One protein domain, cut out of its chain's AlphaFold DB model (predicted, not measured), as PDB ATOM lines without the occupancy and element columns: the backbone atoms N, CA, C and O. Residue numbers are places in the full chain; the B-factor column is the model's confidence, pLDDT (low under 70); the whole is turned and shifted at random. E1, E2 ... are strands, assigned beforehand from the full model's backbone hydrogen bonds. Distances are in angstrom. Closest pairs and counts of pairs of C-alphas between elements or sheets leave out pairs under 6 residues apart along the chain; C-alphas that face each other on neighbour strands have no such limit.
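Overview. This is residues 164 to 216 of the 216 residues of the protein "Methyltransferase type 12" of Cordyceps fumosorosea (strain ARSEF 2679) (UniProt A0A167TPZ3). With little regular structure, this domain is a long two-stranded hairpin, E1 and E2, that ends in a loop at one end, while at the other end a long tail without named elements swings away in a wide arc. The turn, residues 180 to 185, and residues 206 to 212 of the tail stand free. The printed part has 53 residues, with no named helix and two strands, E1 then E2, antiparallel; the class is all strand, with 16 residues in named elements. It is extended, with a radius of gyration of the C-alphas of 15.8 A, and only just flat, spanning 45 by 30 by 13 A.

Arrangement. E1, residues 172 to 179, and E2, residues 186 to 193, form an antiparallel hairpin at 162 degrees, joined by a short link. C-alphas 174 and 191 face each other at 4.7 A. N 174 and O 191, 2.9 A, and N 187 and O 178, 2.8 A, are within hydrogen-bond range.

Along the chain. E1 runs 23.2 A from C-alpha 172 at (14.215, 22.060, -44.212). E2 runs 22.5 A to C-alpha 193 at (12.052, 18.095, -46.547).

Size, cuts and confidence. The C-alphas farthest apart, Val 182 and Asp 208, are separated by 46.6 A. The printed part has no cut. Residues 194 to 216 hold no named element. Residue 167 and residues 201 to 216 have pLDDT under 70.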
ATOM      1  N   PRO A 164      -1.322  20.610 -47.529       76.81
ATOM      2  CA  PRO A 164      -0.783  21.224 -46.306       76.81
ATOM      3  C   PRO A 164       0.750  21.215 -46.196       76.81
ATOM      4  O   PRO A 164       1.331  22.001 -45.451       76.81
ATOM      5  N   VAL A 165       1.416  20.362 -46.984       77.88
ATOM      6  CA  VAL A 165       2.871  20.254 -47.134       77.88
ATOM      7  C   VAL A 165       3.503  21.591 -47.533       77.88
ATOM      8  O   VAL A 165       4.631  21.890 -47.152       77.88
ATOM      9  N   PHE A 166       2.783  22.442 -48.267       76.06
ATOM     10  CA  PHE A 166       3.297  23.734 -48.716       76.06
ATOM     11  C   PHE A 166       3.201  24.813 -47.629       76.06
ATOM     12  O   PHE A 166       4.082  25.667 -47.569       76.06
ATOM     13  N   MET A 167       2.258  24.680 -46.694       69.94
ATOM     14  CA  MET A 167       2.013  25.613 -45.581       69.94
ATOM     15  C   MET A 167       2.622  25.162 -44.243       69.94
ATOM     16  O   MET A 167       2.566  25.893 -43.257       69.94
ATOM     17  N   THR A 168       3.207  23.961 -44.175       70.88
ATOM     18  CA  THR A 168       3.791  23.436 -42.928       70.88
ATOM     19  C   THR A 168       4.959  24.310 -42.474       70.88
ATOM     20  O   THR A 168       5.832  24.653 -43.277       70.88
ATOM     21  N   SER A 169       4.965  24.655 -41.187       70.06
ATOM     22  CA  SER A 169       5.867  25.624 -40.555       70.06
ATOM     23  C   SER A 169       7.266  25.075 -40.258       70.06
ATOM     24  O   SER A 169       8.238  25.828 -40.310       70.06
ATOM     25  N   THR A 170       7.391  23.772 -39.984       78.19
ATOM     26  CA  THR A 170       8.672  23.105 -39.724       78.19
ATOM     27  C   THR A 170       9.103  22.290 -40.938       78.19
ATOM     28  O   THR A 170       8.561  21.236 -41.265       78.19
ATOM     29  N   TYR A 171      10.103  22.793 -41.653       83.75
ATOM     30  CA  TYR A 171      10.687  22.083 -42.783       83.75
ATOM     31  C   TYR A 171      12.121  22.538 -43.028       83.75
ATOM     32  O   TYR A 171      12.517  23.643 -42.661       83.75
ATOM     33  N   SER A 172      12.905  21.686 -43.681       87.31
ATOM     34  CA  SER A 172      14.215  22.060 -44.212       87.31
ATOM     35  C   SER A 172      14.098  22.310 -45.714       87.31
ATOM     36  O   SER A 172      13.465  21.529 -46.424       87.31
ATOM     37  N   LYS A 173      14.699  23.398 -46.208       88.06
ATOM     38  CA  LYS A 173      14.873  23.638 -47.648       88.06
ATOM     39  C   LYS A 173      16.223  23.076 -48.088       88.06
ATOM     40  O   LYS A 173      17.219  23.329 -47.415       88.06
ATOM     41  N   SER A 174      16.266  22.367 -49.212       91.06
ATOM     42  CA  SER A 174      17.508  22.095 -49.946       91.06
ATOM     43  C   SER A 174      17.508  22.883 -51.253       91.06
ATOM     44  O   SER A 174      16.458  23.105 -51.863       91.06
ATOM     45  N   LEU A 175      18.687  23.343 -51.658       94.62
ATOM     46  CA  LEU A 175      18.900  24.050 -52.911       94.62
ATOM     47  C   LEU A 175      20.101  23.413 -53.600       94.62
ATOM     48  O   LEU A 175      21.229  23.612 -53.155       94.62
ATOM     49  N   ASP A 176      19.848  22.688 -54.681       93.88
ATOM     50  CA  ASP A 176      20.908  22.136 -55.514       93.88
ATOM     51  C   ASP A 176      21.073  23.040 -56.733       93.88
ATOM     52  O   ASP A 176      20.135  23.259 -57.506       93.88
ATOM     53  N   LEU A 177      22.268  23.610 -56.869       96.12
ATOM     54  CA  LEU A 177      22.645  24.450 -57.996       96.12
ATOM     55  C   LEU A 177      23.636  23.681 -58.860       96.12
ATOM     56  O   LEU A 177      24.721  23.319 -58.406       96.12
ATOM     57  N   SER A 178      23.258  23.453 -60.108       95.88
ATOM     58  CA  SER A 178      24.095  22.821 -61.118       95.88
ATOM     59  C   SER A 178      24.052  23.629 -62.412       95.88
ATOM     60  O   SER A 178      23.310  24.604 -62.541       95.88
ATOM     61  N   PHE A 179      24.897  23.253 -63.366       96.81
ATOM     62  CA  PHE A 179      24.905  23.828 -64.703       96.81
ATOM     63  C   PHE A 179      24.666  22.699 -65.693       96.81
ATOM     64  O   PHE A 179      25.281  21.636 -65.572       96.81
ATOM     65  N   ASP A 180      23.758  22.913 -66.638       94.44
ATOM     66  CA  ASP A 180      23.548  21.987 -67.737       94.44
ATOM     67  C   ASP A 180      24.862  21.869 -68.535       94.44
ATOM     68  O   ASP A 180      25.407  22.885 -68.977       94.44
ATOM     69  N   PRO A 181      25.419  20.656 -68.700       93.75
ATOM     70  CA  PRO A 181      26.746  20.481 -69.284       93.75
ATOM     71  C   PRO A 181      26.794  20.761 -70.794       93.75
ATOM     72  O   PRO A 181      27.887  20.855 -71.349       93.75
ATOM     73  N   VAL A 182      25.642  20.869 -71.465       95.50
ATOM     74  CA  VAL A 182      25.531  21.123 -72.907       95.50
ATOM     75  C   VAL A 182      25.284  22.604 -73.181       95.50
ATOM     76  O   VAL A 182      25.907  23.179 -74.071       95.50
ATOM     77  N   THR A 183      24.383  23.229 -72.427       96.44
ATOM     78  CA  THR A 183      23.946  24.616 -72.654       96.44
ATOM     79  C   THR A 183      24.669  25.626 -71.763       96.44
ATOM     80  O   THR A 183      24.693  26.814 -72.075       96.44
ATOM     81  N   GLY A 184      25.266  25.176 -70.654       94.88
ATOM     82  CA  GLY A 184      25.830  26.044 -69.620       94.88
ATOM     83  C   GLY A 184      24.771  26.765 -68.781       94.88
ATOM     84  O   GLY A 184      25.121  27.591 -67.935       94.88
ATOM     85  N   GLU A 185      23.483  26.480 -68.992       95.75
ATOM     86  CA  GLU A 185      22.402  27.114 -68.246       95.75
ATOM     87  C   GLU A 185      22.401  26.668 -66.784       95.75
ATOM     88  O   GLU A 185      22.628  25.506 -66.448       95.75
ATOM     89  N   ARG A 186      22.118  27.613 -65.884       96.62
ATOM     90  CA  ARG A 186      22.011  27.330 -64.453       96.62
ATOM     91  C   ARG A 186      20.716  26.572 -64.169       96.62
ATOM     92  O   ARG A 186      19.630  27.133 -64.309       96.62
ATOM     93  N   VAL A 187      20.841  25.362 -63.641       94.38
ATOM     94  CA  VAL A 187      19.732  24.550 -63.142       94.38
ATOM     95  C   VAL A 187      19.640  24.721 -61.626       94.38
ATOM     96  O   VAL A 187      20.625  24.575 -60.904       94.38
ATOM     97  N   ILE A 188      18.447  25.063 -61.139       94.69
ATOM     98  CA  ILE A 188      18.162  25.189 -59.708       94.69
ATOM     99  C   ILE A 188      17.086  24.174 -59.343       94.69
ATOM    100  O   ILE A 188      15.937  24.312 -59.763       94.69
ATOM    101  N   VAL A 189      17.436  23.206 -58.502       91.94
ATOM    102  CA  VAL A 189      16.477  22.276 -57.901       91.94
ATOM    103  C   VAL A 189      16.206  22.719 -56.467       91.94
ATOM    104  O   VAL A 189      17.123  22.932 -55.675       91.94
ATOM    105  N   ARG A 190      14.926  22.895 -56.134       91.44
ATOM    106  CA  ARG A 190      14.469  23.265 -54.789       91.44
ATOM    107  C   ARG A 190      13.769  22.070 -54.160       91.44
ATOM    108  O   ARG A 190      12.790  21.578 -54.713       91.44
ATOM    109  N   GLY A 191      14.247  21.632 -53.001       89.00
ATOM    110  CA  GLY A 191      13.624  20.577 -52.209       89.00
ATOM    111  C   GLY A 191      13.001  21.122 -50.928       89.00
ATOM    112  O   GLY A 191      13.545  22.028 -50.291       89.00
ATOM    113  N   LYS A 192      11.862  20.547 -50.526       87.19
ATOM    114  CA  LYS A 192      11.248  20.747 -49.207       87.19
ATOM    115  C   LYS A 192      11.253  19.401 -48.479       87.19
ATOM    116  O   LYS A 192      10.560  18.481 -48.899       87.19
ATOM    117  N   LEU A 193      12.040  19.276 -47.410       88.00
ATOM    118  CA  LEU A 193      12.052  18.095 -46.547       88.00
ATOM    119  C   LEU A 193      11.197  18.359 -45.310       88.00
ATOM    120  O   LEU A 193      11.514  19.232 -44.500       88.00
ATOM    121  N   ILE A 194      10.141  17.568 -45.158       85.94
ATOM    122  CA  ILE A 194       9.209  17.644 -44.035       85.94
ATOM    123  C   ILE A 194       9.336  16.356 -43.233       85.94
ATOM    124  O   ILE A 194       9.142  15.265 -43.763       85.94
ATOM    125  N   LYS A 195       9.718  16.500 -41.962       86.12
ATOM    126  CA  LYS A 195       9.891  15.383 -41.019       86.12
ATOM    127  C   LYS A 195       8.717  15.254 -40.051       86.12
ATOM    128  O   LYS A 195       8.457  14.167 -39.552       86.12
ATOM    129  N   GLU A 196       8.004  16.351 -39.820       83.25
ATOM    130  CA  GLU A 196       6.827  16.431 -38.961       83.25
ATOM    131  C   GLU A 196       5.698  17.066 -39.774       83.25
ATOM    132  O   GLU A 196       5.924  18.068 -40.448       83.25
ATOM    133  N   TYR A 197       4.505  16.470 -39.764       75.38
ATOM    134  CA  TYR A 197       3.419  16.874 -40.668       75.38
ATOM    135  C   TYR A 197       2.130  17.248 -39.928       75.38
ATOM    136  O   TYR A 197       1.672  18.379 -40.042       75.38
ATOM    137  N   LEU A 198       1.556  16.328 -39.145       73.38
ATOM    138  CA  LEU A 198       0.233  16.523 -38.528       73.38
ATOM    139  C   LEU A 198       0.254  17.362 -37.244       73.38
ATOM    140  O   LEU A 198      -0.644  18.164 -37.021       73.38
ATOM    141  N   SER A 199       1.256  17.175 -36.385       77.62
ATOM    142  CA  SER A 199       1.296  17.777 -35.041       77.62
ATOM    143  C   SER A 199       2.360  18.864 -34.939       77.62
ATOM    144  O   SER A 199       3.162  18.884 -34.008       77.62
ATOM    145  N   VAL A 200       2.378  19.756 -35.926       73.81
ATOM    146  CA  VAL A 200       3.323  20.868 -35.985       73.81
ATOM    147  C   VAL A 200       2.637  22.142 -35.511       73.81
ATOM    148  O   VAL A 200       1.518  22.443 -35.923       73.81
ATOM    149  N   LYS A 201       3.307  22.919 -34.654       69.25
ATOM    150  CA  LYS A 201       2.806  24.244 -34.266       69.25
ATOM    151  C   LYS A 201       2.662  25.132 -35.509       69.25
ATOM    152  O   LYS A 201       3.583  25.140 -36.326       69.25
ATOM    153  N   PRO A 202       1.568  25.893 -35.661       62.94
ATOM    154  CA  PRO A 202       1.402  26.785 -36.801       62.94
ATOM    155  C   PRO A 202       2.581  27.759 -36.906       62.94
ATOM    156  O   PRO A 202       3.184  28.146 -35.901       62.94
ATOM    157  N   PHE A 203       2.933  28.130 -38.138       61.94
ATOM    158  CA  PHE A 203       3.908  29.191 -38.363       61.94
ATOM    159  C   PHE A 203       3.306  30.478 -37.797       61.94
ATOM    160  O   PHE A 203       2.117  30.720 -37.994       61.94
ATOM    161  N   GLY A 204       4.097  31.293 -37.099       50.84
ATOM    162  CA  GLY A 204       3.670  32.613 -36.631       50.84
ATOM    163  C   GLY A 204       3.507  33.584 -37.800       50.84
ATOM    164  O   GLY A 204       4.282  34.520 -37.933       50.84
ATOM    165  N   LEU A 205       2.536  33.332 -38.675       46.06
ATOM    166  CA  LEU A 205       2.069  34.257 -39.695       46.06
ATOM    167  C   LEU A 205       1.075  35.197 -39.009       46.06
ATOM    168  O   LEU A 205      -0.137  35.077 -39.142       46.06
ATOM    169  N   THR A 206       1.593  36.128 -38.215       37.84
ATOM    170  CA  THR A 206       0.873  37.383 -38.024       37.84
ATOM    171  C   THR A 206       0.824  38.046 -39.393       37.84
ATOM    172  O   THR A 206       1.864  38.455 -39.909       37.84
ATOM    173  N   LEU A 207      -0.369  38.122 -39.988       40.59
ATOM    174  CA  LEU A 207      -0.687  39.072 -41.054       40.59
ATOM    175  C   LEU A 207      -0.648  40.477 -40.439       40.59
ATOM    176  O   LEU A 207      -1.662  41.139 -40.260       40.59
ATOM    177  N   ASP A 208       0.533  40.894 -40.000       33.69
ATOM    178  CA  ASP A 208       0.768  42.265 -39.603       33.69
ATOM    179  C   ASP A 208       0.968  43.036 -40.907       33.69
ATOM    180  O   ASP A 208       1.822  42.674 -41.723       33.69
ATOM    181  N   ALA A 209       0.165  44.079 -41.132       40.50
ATOM    182  CA  ALA A 209       0.114  44.852 -42.380       40.50
ATOM    183  C   ALA A 209       1.465  45.483 -42.787       40.50
ATOM    184  O   ALA A 209       1.590  46.097 -43.844       40.50
ATOM    185  N   THR A 210       2.488  45.334 -41.947       38.56
ATOM    186  CA  THR A 210       3.846  45.838 -42.129       38.56
ATOM    187  C   THR A 210       4.816  44.814 -42.725       38.56
ATOM    188  O   THR A 210       5.870  45.216 -43.212       38.56
ATOM    189  N   HIS A 211       4.496  43.514 -42.714       35.25
ATOM    190  CA  HIS A 211       5.414  42.457 -43.156       35.25
ATOM    191  C   HIS A 211       4.700  41.417 -44.021       35.25
ATOM    192  O   HIS A 211       4.498  40.267 -43.636       35.25
ATOM    193  N   SER A 212       4.375  41.806 -45.252       31.80
ATOM    194  CA  SER A 212       4.073  40.863 -46.325       31.80
ATOM    195  C   SER A 212       5.347  40.093 -46.693       31.80
ATOM    196  O   SER A 212       6.118  40.516 -47.557       31.80
ATOM    197  N   ALA A 213       5.608  38.969 -46.023       28.22
ATOM    198  CA  ALA A 213       6.538  37.985 -46.562       28.22
ATOM    199  C   ALA A 213       5.925  37.450 -47.869       28.22
ATOM    200  O   ALA A 213       4.772  37.010 -47.853       28.22
ATOM    201  N   PRO A 214       6.637  37.511 -49.006       27.09
ATOM    202  CA  PRO A 214       6.089  37.023 -50.257       27.09
ATOM    203  C   PRO A 214       5.866  35.516 -50.120       27.09
ATOM    204  O   PRO A 214       6.787  34.770 -49.786       27.09
ATOM    205  N   LEU A 215       4.626  35.086 -50.351       31.03
ATOM    206  CA  LEU A 215       4.291  33.679 -50.529       31.03
ATOM    207  C   LEU A 215       5.045  33.183 -51.774       31.03
ATOM    208  O   LEU A 215       4.628  33.438 -52.903       31.03
ATOM    209  N   VAL A 216       6.196  32.536 -51.551       32.53
ATOM    210  CA  VAL A 216       6.994  31.805 -52.552       32.53
ATOM    211  C   VAL A 216       7.456  30.473 -51.978       32.53
ATOM    212  O   VAL A 216       8.101  30.465 -50.899       32.53
TER     213      VAL A 216